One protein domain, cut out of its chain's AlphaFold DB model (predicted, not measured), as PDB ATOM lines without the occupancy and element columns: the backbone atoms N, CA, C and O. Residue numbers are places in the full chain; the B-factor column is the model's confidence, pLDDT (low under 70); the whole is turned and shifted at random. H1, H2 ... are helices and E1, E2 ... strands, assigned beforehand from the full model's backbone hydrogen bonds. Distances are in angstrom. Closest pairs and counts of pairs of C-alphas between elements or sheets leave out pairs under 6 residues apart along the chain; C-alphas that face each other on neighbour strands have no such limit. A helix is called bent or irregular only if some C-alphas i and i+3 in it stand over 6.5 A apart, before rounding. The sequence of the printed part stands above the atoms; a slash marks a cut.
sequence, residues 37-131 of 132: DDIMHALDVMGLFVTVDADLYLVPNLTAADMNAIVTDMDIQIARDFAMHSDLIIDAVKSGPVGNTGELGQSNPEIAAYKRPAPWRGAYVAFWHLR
ATOM      1  N   ASP A  37     177.072 196.346 207.429       86.56
ATOM      2  CA  ASP A  37     178.248 195.492 207.265       86.56
ATOM      3  C   ASP A  37     178.045 194.470 206.137       86.56
ATOM      4  O   ASP A  37     178.962 194.265 205.343       86.56
ATOM      5  N   ASP A  38     176.832 193.920 205.992       87.31
ATOM      6  CA  ASP A  38     176.483 193.015 204.888       87.31
ATOM      7  C   ASP A  38     176.570 193.739 203.539       87.31
ATOM      8  O   ASP A  38     177.133 193.224 202.576       87.31
ATOM      9  N   ILE A  39     176.053 194.973 203.470       84.81
ATOM     10  CA  ILE A  39     176.109 195.799 202.255       84.81
ATOM     11  C   ILE A  39     177.561 196.074 201.862       84.81
ATOM     12  O   ILE A  39     177.923 195.955 200.692       84.81
ATOM     13  N   MET A  40     178.389 196.466 202.829       86.44
ATOM     14  CA  MET A  40     179.784 196.806 202.571       86.44
ATOM     15  C   MET A  40     180.611 195.592 202.171       86.44
ATOM     16  O   MET A  40     181.407 195.690 201.237       86.44
ATOM     17  N   HIS A  41     180.396 194.456 202.830       92.19
ATOM     18  CA  HIS A  41     181.046 193.209 202.459       92.19
ATOM     19  C   HIS A  41     180.652 192.790 201.038       92.19
ATOM     20  O   HIS A  41     181.533 192.588 200.201       92.19
ATOM     21  N   ALA A  42     179.353 192.795 200.719       91.06
ATOM     22  CA  ALA A  42     178.855 192.461 199.390       91.06
ATOM     23  C   ALA A  42     179.485 193.341 198.302       91.06
ATOM     24  O   ALA A  42     179.988 192.825 197.307       91.06
ATOM     25  N   LEU A  43     179.528 194.664 198.498       87.62
ATOM     26  CA  LEU A  43     180.135 195.591 197.534       87.62
ATOM     27  C   LEU A  43     181.638 195.352 197.321       87.62
ATOM     28  O   LEU A  43     182.134 195.581 196.213       87.62
ATOM     29  N   ASP A  44     182.363 194.900 198.346       91.31
ATOM     30  CA  ASP A  44     183.790 194.584 198.236       91.31
ATOM     31  C   ASP A  44     184.024 193.297 197.429       91.31
ATOM     32  O   ASP A  44     184.899 193.247 196.559       91.31
ATOM     33  N   VAL A  45     183.187 192.273 197.640       93.25
ATOM     34  CA  VAL A  45     183.363 190.949 197.020       93.25
ATOM     35  C   VAL A  45     182.624 190.770 195.692       93.25
ATOM     36  O   VAL A  45     182.932 189.839 194.949       93.25
ATOM     37  N   MET A  46     181.690 191.658 195.335       90.75
ATOM     38  CA  MET A  46     180.919 191.578 194.083       90.75
ATOM     39  C   MET A  46     181.811 191.503 192.839       90.75
ATOM     40  O   MET A  46     181.466 190.805 191.891       90.75
ATOM     41  N   GLY A  47     182.990 192.130 192.846       89.44
ATOM     42  CA  GLY A  47     183.945 192.034 191.734       89.44
ATOM     43  C   GLY A  47     184.469 190.615 191.456       89.44
ATOM     44  O   GLY A  47     185.032 190.376 190.391       89.44
ATOM     45  N   LEU A  48     184.283 189.670 192.383       92.38
ATOM     46  CA  LEU A  48     184.692 188.271 192.227       92.38
ATOM     47  C   LEU A  48     183.688 187.437 191.422       92.38
ATOM     48  O   LEU A  48     184.065 186.410 190.858       92.38
ATOM     49  N   PHE A  49     182.417 187.846 191.384       95.00
ATOM     50  CA  PHE A  49     181.347 187.029 190.805       95.00
ATOM     51  C   PHE A  49     180.298 187.809 190.009       95.00
ATOM     52  O   PHE A  49     179.463 187.190 189.360       95.00
ATOM     53  N   VAL A  50     180.316 189.139 190.012       92.00
ATOM     54  CA  VAL A  50     179.402 189.977 189.229       92.00
ATOM     55  C   VAL A  50     180.143 190.550 188.032       92.00
ATOM     56  O   VAL A  50     181.249 191.073 188.149       92.00
ATOM     57  N   THR A  51     179.511 190.462 186.868       91.25
ATOM     58  CA  THR A  51     180.017 191.026 185.612       91.25
ATOM     59  C   THR A  51     179.010 192.009 185.024       91.25
ATOM     60  O   THR A  51     177.865 192.050 185.465       91.25
ATOM     61  N   VAL A  52     179.441 192.813 184.053       88.06
ATOM     62  CA  VAL A  52     178.564 193.694 183.269       88.06
ATOM     63  C   VAL A  52     178.449 193.108 181.865       88.06
ATOM     64  O   VAL A  52     179.473 192.758 181.272       88.06
ATOM     65  N   ASP A  53     177.230 192.978 181.345       86.88
ATOM     66  CA  ASP A  53     176.998 192.487 179.985       86.88
ATOM     67  C   ASP A  53     177.077 193.598 178.916       86.88
ATOM     68  O   ASP A  53     177.397 194.756 179.194       86.88
ATOM     69  N   ALA A  54     176.819 193.240 177.652       85.81
ATOM     70  CA  ALA A  54     176.879 194.179 176.528       85.81
ATOM     71  C   ALA A  54     175.811 195.287 176.595       85.81
ATOM     72  O   ALA A  54     175.970 196.334 175.968       85.81
ATOM     73  N   ASP A  55     174.745 195.058 177.355       82.00
ATOM     74  CA  ASP A  55     173.605 195.946 177.523       82.00
ATOM     75  C   ASP A  55     173.683 196.776 178.817       82.00
ATOM     76  O   ASP A  55     172.741 197.519 179.123       82.00
ATOM     77  N   LEU A  56     174.832 196.709 179.506       80.50
ATOM     78  CA  LEU A  56     175.166 197.350 180.779       80.50
ATOM     79  C   LEU A  56     174.460 196.759 182.009       80.50
ATOM     80  O   LEU A  56     174.577 197.334 183.092       80.50
ATOM     81  N   TYR A  57     173.781 195.619 181.881       82.88
ATOM     82  CA  TYR A  57     173.149 194.952 183.019       82.88
ATOM     83  C   TYR A  57     174.187 194.241 183.884       82.88
ATOM     84  O   TYR A  57     175.204 193.735 183.396       82.88
ATOM     85  N   LEU A  58     173.924 194.194 185.190       87.50
ATOM     86  CA  LEU A  58     174.771 193.469 186.131       87.50
ATOM     87  C   LEU A  58     174.337 192.009 186.189       87.50
ATOM     88  O   LEU A  58     173.188 191.697 186.482       87.50
ATOM     89  N   VAL A  59     175.281 191.101 185.969       90.94
ATOM     90  CA  VAL A  59     175.021 189.665 185.876       90.94
ATOM     91  C   VAL A  59     175.826 188.922 186.944       90.94
ATOM     92  O   VAL A  59     177.041 188.741 186.786       90.94
ATOM     93  N   PRO A  60     175.177 188.478 188.041       91.31
ATOM     94  CA  PRO A  60     175.792 187.596 189.027       91.31
ATOM     95  C   PRO A  60     176.048 186.192 188.456       91.31
ATOM     96  O   PRO A  60     175.130 185.502 188.013       91.31
ATOM     97  N   ASN A  61     177.295 185.735 188.523       95.19
ATOM     98  CA  ASN A  61     177.726 184.388 188.173       95.19
ATOM     99  C   ASN A  61     177.811 183.521 189.439       95.19
ATOM    100  O   ASN A  61     178.787 183.572 190.184       95.19
ATOM    101  N   LEU A  62     176.787 182.698 189.665       93.38
ATOM    102  CA  LEU A  62     176.690 181.858 190.864       93.38
ATOM    103  C   LEU A  62     177.784 180.791 190.924       93.38
ATOM    104  O   LEU A  62     178.293 180.497 191.994       93.38
ATOM    105  N   THR A  63     178.215 180.272 189.774       95.69
ATOM    106  CA  THR A  63     179.332 179.325 189.727       95.69
ATOM    107  C   THR A  63     180.637 179.982 190.172       95.69
ATOM    108  O   THR A  63     181.425 179.356 190.872       95.69
ATOM    109  N   ALA A  64     180.871 181.243 189.797       92.81
ATOM    110  CA  ALA A  64     182.025 181.993 190.284       92.81
ATOM    111  C   ALA A  64     181.906 182.310 191.783       92.81
ATOM    112  O   ALA A  64     182.902 182.210 192.496       92.81
ATOM    113  N   ALA A  65     180.707 182.641 192.272       94.31
ATOM    114  CA  ALA A  65     180.459 182.851 193.697       94.31
ATOM    115  C   ALA A  65     180.775 181.586 194.519       94.31
ATOM    116  O   ALA A  65     181.576 181.655 195.444       94.31
ATOM    117  N   ASP A  66     180.265 180.423 194.100       94.31
ATOM    118  CA  ASP A  66     180.478 179.131 194.774       94.31
ATOM    119  C   ASP A  66     181.961 178.718 194.842       94.31
ATOM    120  O   ASP A  66     182.377 177.976 195.733       94.31
ATOM    121  N   MET A  67     182.784 179.186 193.898       93.88
ATOM    122  CA  MET A  67     184.228 178.922 193.876       93.88
ATOM    123  C   MET A  67     185.030 179.821 194.827       93.88
ATOM    124  O   MET A  67     186.214 179.562 195.053       93.88
ATOM    125  N   ASN A  68     184.419 180.866 195.390       94.50
ATOM    126  CA  ASN A  68     185.087 181.839 196.245       94.50
ATOM    127  C   ASN A  68     184.570 181.737 197.683       94.50
ATOM    128  O   ASN A  68     183.524 182.274 198.012       94.50
ATOM    129  N   ALA A  69     185.363 181.140 198.575       95.31
ATOM    130  CA  ALA A  69     184.987 180.925 199.981       95.31
ATOM    131  C   ALA A  69     184.748 182.210 200.806       95.31
ATOM    132  O   ALA A  69     184.279 182.128 201.937       95.31
ATOM    133  N   ILE A  70     185.125 183.375 200.273       95.25
ATOM    134  CA  ILE A  70     184.868 184.685 200.888       95.25
ATOM    135  C   ILE A  70     183.442 185.156 200.564       95.25
ATOM    136  O   ILE A  70     182.855 185.886 201.351       95.25
ATOM    137  N   VAL A  71     182.874 184.730 199.431       96.19
ATOM    138  CA  VAL A  71     181.522 185.111 199.016       96.19
ATOM    139  C   VAL A  71     180.506 184.304 199.818       96.19
ATOM    140  O   VAL A  71     180.569 183.078 199.883       96.19
ATOM    141  N   THR A  72     179.558 185.005 200.424       96.50
ATOM    142  CA  THR A  72     178.474 184.427 201.216       96.50
ATOM    143  C   THR A  72     177.154 184.434 200.445       96.50
ATOM    144  O   THR A  72     176.965 185.203 199.499       96.50
ATOM    145  N   ASP A  73     176.188 183.630 200.897       94.69
ATOM    146  CA  ASP A  73     174.818 183.661 200.364       94.69
ATOM    147  C   ASP A  73     174.184 185.059 200.486       94.69
ATOM    148  O   ASP A  73     173.414 185.472 199.614       94.69
ATOM    149  N   MET A  74     174.546 185.808 201.536       94.31
ATOM    150  CA  MET A  74     174.093 187.184 201.742       94.31
ATOM    151  C   MET A  74     174.641 188.122 200.659       94.31
ATOM    152  O   MET A  74     173.883 188.908 200.090       94.31
ATOM    153  N   ASP A  75     175.918 187.988 200.292       93.38
ATOM    154  CA  ASP A  75     176.529 188.790 199.224       93.38
ATOM    155  C   ASP A  75     175.859 188.525 197.876       93.38
ATOM    156  O   ASP A  75     175.590 189.451 197.110       93.38
ATOM    157  N   ILE A  76     175.541 187.257 197.592       93.56
ATOM    158  CA  ILE A  76     174.822 186.857 196.377       93.56
ATOM    159  C   ILE A  76     173.423 187.480 196.358       93.56
ATOM    160  O   ILE A  76     172.982 187.974 195.316       93.56
ATOM    161  N   GLN A  77     172.716 187.462 197.491       91.75
ATOM    162  CA  GLN A  77     171.385 188.046 197.600       91.75
ATOM    163  C   GLN A  77     171.422 189.565 197.377       91.75
ATOM    164  O   GLN A  77     170.678 190.080 196.538       91.75
ATOM    165  N   ILE A  78     172.343 190.266 198.042       86.88
ATOM    166  CA  ILE A  78     172.541 191.711 197.881       86.88
ATOM    167  C   ILE A  78     172.936 192.047 196.439       86.88
ATOM    168  O   ILE A  78     172.394 192.990 195.862       86.88
ATOM    169  N   ALA A  79     173.811 191.257 195.815       89.75
ATOM    170  CA  ALA A  79     174.224 191.453 194.429       89.75
ATOM    171  C   ALA A  79     173.068 191.295 193.431       89.75
ATOM    172  O   ALA A  79     172.972 192.074 192.483       89.75
ATOM    173  N   ARG A  80     172.169 190.323 193.640       88.19
ATOM    174  CA  ARG A  80     170.963 190.149 192.808       88.19
ATOM    175  C   ARG A  80     170.001 191.317 192.954       88.19
ATOM    176  O   ARG A  80     169.506 191.829 191.954       88.19
ATOM    177  N   ASP A  81     169.770 191.769 194.181       83.88
ATOM    178  CA  ASP A  81     168.941 192.946 194.417       83.88
ATOM    179  C   ASP A  81     169.579 194.191 193.799       83.88
ATOM    180  O   ASP A  81     168.894 195.032 193.215       83.88
ATOM    181  N   PHE A  82     170.896 194.336 193.896       82.81
ATOM    182  CA  PHE A  82     171.620 195.441 193.282       82.81
ATOM    183  C   PHE A  82     171.529 195.413 191.749       82.81
ATOM    184  O   PHE A  82     171.266 196.455 191.142       82.81
ATOM    185  N   ALA A  83     171.667 194.234 191.138       85.94
ATOM    186  CA  ALA A  83     171.468 194.031 189.708       85.94
ATOM    187  C   ALA A  83     170.050 194.430 189.288       85.94
ATOM    188  O   ALA A  83     169.893 195.381 188.534       85.94
ATOM    189  N   MET A  84     169.023 193.858 189.920       80.75
ATOM    190  CA  MET A  84     167.621 194.189 189.638       80.75
ATOM    191  C   MET A  84     167.322 195.696 189.755       80.75
ATOM    192  O   MET A  84     166.515 196.229 189.002       80.75
ATOM    193  N   HIS A  85     167.949 196.409 190.700       76.06
ATOM    194  CA  HIS A  85     167.784 197.866 190.785       76.06
ATOM    195  C   HIS A  85     168.423 198.597 189.608       76.06
ATOM    196  O   HIS A  85     167.839 199.536 189.072       76.06
ATOM    197  N   SER A  86     169.643 198.193 189.264       76.94
ATOM    198  CA  SER A  86     170.418 198.799 188.187       76.94
ATOM    199  C   SER A  86     169.723 198.572 186.849       76.94
ATOM    200  O   SER A  86     169.591 199.517 186.079       76.94
ATOM    201  N   ASP A  87     169.182 197.375 186.635       80.19
ATOM    202  CA  ASP A  87     168.420 197.007 185.445       80.19
ATOM    203  C   ASP A  87     167.198 197.915 185.270       80.19
ATOM    204  O   ASP A  87     167.010 198.475 184.196       80.19
ATOM    205  N   LEU A  88     166.442 198.182 186.344       73.38
ATOM    206  CA  LEU A  88     165.313 199.122 186.308       73.38
ATOM    207  C   LEU A  88     165.737 200.549 185.924       73.38
ATOM    208  O   LEU A  88     165.008 201.237 185.214       73.38
ATOM    209  N   ILE A  89     166.901 201.017 186.388       73.06
ATOM    210  CA  ILE A  89     167.426 202.338 186.006       73.06
ATOM    211  C   ILE A  89     167.837 202.338 184.532       73.06
ATOM    212  O   ILE A  89     167.522 203.283 183.812       73.06
ATOM    213  N   ILE A  90     168.537 201.295 184.086       74.81
ATOM    214  CA  ILE A  90     168.988 201.146 182.699       74.81
ATOM    215  C   ILE A  90     167.785 201.092 181.760       74.81
ATOM    216  O   ILE A  90     167.766 201.819 180.768       74.81
ATOM    217  N   ASP A  91     166.771 200.297 182.090       77.56
ATOM    218  CA  ASP A  91     165.534 200.177 181.322       77.56
ATOM    219  C   ASP A  91     164.822 201.520 181.221       77.56
ATOM    220  O   ASP A  91     164.476 201.942 180.119       77.56
ATOM    221  N   ALA A  92     164.701 202.243 182.334       71.25
ATOM    222  CA  ALA A  92     164.073 203.557 182.359       71.25
ATOM    223  C   ALA A  92     164.861 204.611 181.552       71.25
ATOM    224  O   ALA A  92     164.278 205.519 180.956       71.25
ATOM    225  N   VAL A  93     166.194 204.503 181.504       70.12
ATOM    226  CA  VAL A  93     167.051 205.354 180.658       70.12
ATOM    227  C   VAL A  93     166.919 204.977 179.180       70.12
ATOM    228  O   VAL A  93     166.880 205.868 178.333       70.12
ATOM    229  N   LYS A  94     166.831 203.679 178.857       70.06
ATOM    230  CA  LYS A  94     166.661 203.171 177.486       70.06
ATOM    231  C   LYS A  94     165.272 203.484 176.916       70.06
ATOM    232  O   LYS A  94     165.163 203.764 175.724       70.06
ATOM    233  N   SER A  95     164.224 203.422 177.739       68.31
ATOM    234  CA  SER A  95     162.824 203.647 177.349       68.31
ATOM    235  C   SER A  95     162.400 205.122 177.406       68.31
ATOM    236  O   SER A  95     161.389 205.501 176.809       68.31
ATOM    237  N   GLY A  96     163.167 205.960 178.111       60.94
ATOM    238  CA  GLY A  96     162.876 207.376 178.302       60.94
ATOM    239  C   GLY A  96     162.986 208.220 177.020       60.94
ATOM    240  O   GLY A  96     163.678 207.849 176.069       60.94
ATOM    241  N   PRO A  97     162.334 209.401 176.967       50.47
ATOM    242  CA  PRO A  97     162.466 210.316 175.838       50.47
ATOM    243  C   PRO A  97     163.935 210.703 175.620       50.47
ATOM    244  O   PRO A  97     164.608 211.141 176.559       50.47
ATOM    245  N   VAL A  98     164.420 210.588 174.379       44.94
ATOM    246  CA  VAL A  98     165.776 211.010 173.989       44.94
ATOM    247  C   VAL A  98     165.984 212.468 174.418       44.94
ATOM    248  O   VAL A  98     165.317 213.366 173.906       44.94
ATOM    249  N   GLY A  99     166.883 212.699 175.379       44.59
ATOM    250  CA  GLY A  99     167.186 214.030 175.926       44.59
ATOM    251  C   GLY A  99     166.768 214.272 177.381       44.59
ATOM    252  O   GLY A  99     167.081 215.336 177.904       44.59
ATOM    253  N   ASN A 100     166.131 213.304 178.052       44.84
ATOM    254  CA  ASN A 100     165.747 213.395 179.470       44.84
ATOM    255  C   ASN A 100     166.546 212.444 180.384       44.84
ATOM    256  O   ASN A 100     166.013 211.872 181.331       44.84
ATOM    257  N   THR A 101     167.860 212.328 180.174       46.47
ATOM    258  CA  THR A 101     168.805 211.656 181.097       46.47
ATOM    259  C   THR A 101     168.997 212.402 182.435       46.47
ATOM    260  O   THR A 101     169.998 212.214 183.120       46.47
ATOM    261  N   GLY A 102     168.071 213.295 182.801       40.81
ATOM    262  CA  GLY A 102     168.319 214.374 183.755       40.81
ATOM    263  C   GLY A 102     167.996 214.079 185.215       40.81
ATOM    264  O   GLY A 102     168.614 214.684 186.083       40.81
ATOM    265  N   GLU A 103     167.073 213.172 185.535       45.47
ATOM    266  CA  GLU A 103     166.666 213.009 186.933       45.47
ATOM    267  C   GLU A 103     166.559 211.539 187.336       45.47
ATOM    268  O   GLU A 103     165.523 210.893 187.204       45.47
ATOM    269  N   LEU A 104     167.630 211.038 187.960       49.59
ATOM    270  CA  LEU A 104     167.624 209.856 188.835       49.59
ATOM    271  C   LEU A 104     166.821 210.130 190.135       49.59
ATOM    272  O   LEU A 104     167.215 209.752 191.242       49.59
ATOM    273  N   GLY A 105     165.700 210.848 190.032       46.31
ATOM    274  CA  GLY A 105     164.867 211.360 191.119       46.31
ATOM    275  C   GLY A 105     163.428 210.841 191.063       46.31
ATOM    276  O   GLY A 105     163.073 210.036 190.209       46.31
ATOM    277  N   GLN A 106     162.589 211.317 191.990       46.19
ATOM    278  CA  GLN A 106     161.165 210.948 192.125       46.19
ATOM    279  C   GLN A 106     160.299 211.295 190.894       46.19
ATOM    280  O   GLN A 106     159.121 210.953 190.857       46.19
ATOM    281  N   SER A 107     160.856 211.997 189.910       44.47
ATOM    282  CA  SER A 107     160.195 212.420 188.674       44.47
ATOM    283  C   SER A 107     160.160 211.335 187.597       44.47
ATOM    284  O   SER A 107     159.342 211.432 186.683       44.47
ATOM    285  N   ASN A 108     160.984 210.286 187.704       47.66
ATOM    286  CA  ASN A 108     160.853 209.108 186.854       47.66
ATOM    287  C   ASN A 108     159.834 208.141 187.491       47.66
ATOM    288  O   ASN A 108     160.135 207.574 188.543       47.66
ATOM    289  N   PRO A 109     158.643 207.941 186.897       53.22
ATOM    290  CA  PRO A 109     157.572 207.154 187.507       53.22
ATOM    291  C   PRO A 109     157.955 205.684 187.735       53.22
ATOM    292  O   PRO A 109     157.481 205.084 188.700       53.22
ATOM    293  N   GLU A 110     158.847 205.124 186.913       46.91
ATOM    294  CA  GLU A 110     159.337 203.746 187.051       46.91
ATOM    295  C   GLU A 110     160.283 203.614 188.259       46.91
ATOM    296  O   GLU A 110     160.175 202.670 189.042       46.91
ATOM    297  N   ILE A 111     161.132 204.623 188.495       49.94
ATOM    298  CA  ILE A 111     162.031 204.703 189.662       49.94
ATOM    299  C   ILE A 111     161.261 205.119 190.932       49.94
ATOM    300  O   ILE A 111     161.585 204.676 192.031       49.94
ATOM    301  N   ALA A 112     160.229 205.955 190.807       52.56
ATOM    302  CA  ALA A 112     159.426 206.455 191.925       52.56
ATOM    303  C   ALA A 112     158.483 205.392 192.510       52.56
ATOM    304  O   ALA A 112     158.225 205.392 193.716       52.56
ATOM    305  N   ALA A 113     158.002 204.462 191.678       51.72
ATOM    306  CA  ALA A 113     157.263 203.286 192.136       51.72
ATOM    307  C   ALA A 113     158.144 202.323 192.958       51.72
ATOM    308  O   ALA A 113     157.633 201.496 193.719       51.72
ATOM    309  N   TYR A 114     159.469 202.453 192.846       46.81
ATOM    310  CA  TYR A 114     160.434 201.600 193.513       46.81
ATOM    311  C   TYR A 114     160.736 202.072 194.948       46.81
ATOM    312  O   TYR A 114     161.638 202.871 195.205       46.81
ATOM    313  N   LYS A 115     159.979 201.560 195.924       48.31
ATOM    314  CA  LYS A 115     160.240 201.781 197.357       48.31
ATOM    315  C   LYS A 115     161.417 200.919 197.835       48.31
ATOM    316  O   LYS A 115     161.203 199.800 198.291       48.31
ATOM    317  N   ARG A 116     162.649 201.438 197.786       54.38
ATOM    318  CA  ARG A 116     163.775 200.896 198.574       54.38
ATOM    319  C   ARG A 116     164.201 201.852 199.696       54.38
ATOM    320  O   ARG A 116     163.977 203.058 199.582       54.38
ATOM    321  N   PRO A 117     164.809 201.337 200.779       44.91
ATOM    322  CA  PRO A 117     165.196 202.146 201.929       44.91
ATOM    323  C   PRO A 117     166.272 203.176 201.556       44.91
ATOM    324  O   PRO A 117     167.249 202.866 200.876       44.91
ATOM    325  N   ALA A 118     166.115 204.407 202.051       48.81
ATOM    326  CA  ALA A 118     166.987 205.559 201.803       48.81
ATOM    327  C   ALA A 118     168.521 205.340 201.919       48.81
ATOM    328  O   ALA A 118     169.234 205.955 201.121       48.81
ATOM    329  N   PRO A 119     169.075 204.489 202.815       47.34
ATOM    330  CA  PRO A 119     170.531 204.277 202.884       47.34
ATOM    331  C   PRO A 119     171.149 203.649 201.620       47.34
ATOM    332  O   PRO A 119     172.329 203.866 201.346       47.34
ATOM    333  N   TRP A 120     170.356 202.954 200.797       49.28
ATOM    334  CA  TRP A 120     170.825 202.269 199.584       49.28
ATOM    335  C   TRP A 120     171.282 203.228 198.487       49.28
ATOM    336  O   TRP A 120     172.297 202.989 197.837       49.28
ATOM    337  N   ARG A 121     170.581 204.357 198.317       48.94
ATOM    338  CA  ARG A 121     170.989 205.416 197.377       48.94
ATOM    339  C   ARG A 121     172.321 206.044 197.781       48.94
ATOM    340  O   ARG A 121     173.129 206.354 196.913       48.94
ATOM    341  N   GLY A 122     172.548 206.227 199.083       47.03
ATOM    342  CA  GLY A 122     173.783 206.811 199.608       47.03
ATOM    343  C   GLY A 122     174.997 205.921 199.348       47.03
ATOM    344  O   GLY A 122     175.990 206.402 198.806       47.03
ATOM    345  N   ALA A 123     174.886 204.625 199.653       52.62
ATOM    346  CA  ALA A 123     175.935 203.646 199.365       52.62
ATOM    347  C   ALA A 123     176.197 203.511 197.852       52.62
ATOM    348  O   ALA A 123     177.350 203.520 197.429       52.62
ATOM    349  N   TYR A 124     175.137 203.488 197.036       53.84
ATOM    350  CA  TYR A 124     175.217 203.455 195.570       53.84
ATOM    351  C   TYR A 124     175.979 204.656 194.988       53.84
ATOM    352  O   TYR A 124     176.926 204.479 194.220       53.84
ATOM    353  N   VAL A 125     175.600 205.881 195.373       50.91
ATOM    354  CA  VAL A 125     176.257 207.106 194.890       50.91
ATOM    355  C   VAL A 125     177.701 207.172 195.384       50.91
ATOM    356  O   VAL A 125     178.590 207.475 194.590       50.91
ATOM    357  N   ALA A 126     177.952 206.847 196.655       50.34
ATOM    358  CA  ALA A 126     179.291 206.874 197.237       50.34
ATOM    359  C   ALA A 126     180.238 205.864 196.568       50.34
ATOM    360  O   ALA A 126     181.356 206.231 196.221       50.34
ATOM    361  N   PHE A 127     179.796 204.627 196.324       50.31
ATOM    362  CA  PHE A 127     180.619 203.608 195.664       50.31
ATOM    363  C   PHE A 127     180.977 203.997 194.221       50.31
ATOM    364  O   PHE A 127     182.127 203.844 193.813       50.31
ATOM    365  N   TRP A 128     180.028 204.560 193.465       44.34
ATOM    366  CA  TRP A 128     180.264 204.975 192.079       44.34
ATOM    367  C   TRP A 128     181.063 206.282 191.934       44.34
ATOM    368  O   TRP A 128     181.815 206.405 190.973       44.34
ATOM    369  N   HIS A 129     180.940 207.238 192.864       36.62
ATOM    370  CA  HIS A 129     181.593 208.558 192.760       36.62
ATOM    371  C   HIS A 129     182.912 208.681 193.536       36.62
ATOM    372  O   HIS A 129     183.636 209.650 193.336       36.62
ATOM    373  N   LEU A 130     183.232 207.759 194.451       40.34
ATOM    374  CA  LEU A 130     184.500 207.796 195.200       40.34
ATOM    375  C   LEU A 130     185.597 206.923 194.579       40.34
ATOM    376  O   LEU A 130     186.747 207.004 195.008       40.34
ATOM    377  N   ARG A 131     185.260 206.082 193.592       37.59
ATOM    378  CA  ARG A 131     186.216 205.188 192.918       37.59
ATOM    379  C   ARG A 131     186.649 205.660 191.522       37.59
ATOM    380  O   ARG A 131     187.534 205.021 190.958       37.59
TER     381      ARG A 131
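Overview. This is residues 37 to 131 of the 132 residues of an uncharacterized protein of Nitrosopumilaceae archaeon (UniProt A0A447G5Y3). A small hairpin of two strands, E1 and E2, packs mainly through E2 on a long helix, H3, which runs along most of the domain's length. H1 crosses the first part of H3, H4 packs on its later part, H2 follows the hairpin, and H5 is near H1 without touching any helix. The printed part has 95 residues, in the order H1 E1 E2 H2 H3 H4 H5, mostly helix, with an antiparallel sheet. It is compact, with a radius of gyration of the C-alphas of 14.4 A, and spans 44 by 29 by 25 A.

Arrangement. E1, residues 50 to 52, and E2, residues 58 to 60, form an antiparallel hairpin, with N 51 and O 59 within hydrogen-bond range at 3.0 A. The closest C-alphas of E2 and H3, residues 73 to 95, are those of Leu 58 and Ala 83, 4.9 A apart. H1, residues 37 to 48, touches residues 74 to 79 of H3, about perpendicular at 74 degrees; the closest C-alphas, Ala 42 and Asp 75, are 4.3 A apart. H2, residues 62 to 66, is close to but not clearly touching H3, closest at C-alphas 65 and 76, 7.4 A. H4, residues 109 to 112, touches residues 88 to 92 of H3, closest at C-alphas 110 and 92, 6.7 A. H5, residues 119 to 130, is near H1 and apart from H3. Every O i to N i+4 pair is within hydrogen-bond range in H2, H3 and H5, and 6 of 8 in H1; H4 is too short for one.

Along the chain. H3 is 32.8 A long, from C-alpha 73 at (174.818, 183.661, 200.364). H1, 17.9 A, is only just irregular: C-alphas 44 and 47 are 7.0 A apart. H5, 16.3 A, ends at C-alpha 130 (184.500, 207.796, 195.200).

Size, cuts and confidence. The C-alphas farthest apart, Ala 69 and Gly 99, are 44.6 A apart. The printed part has no cut. The link from H3 to H4 is long, and residues 95 to 131 have pLDDT under 70.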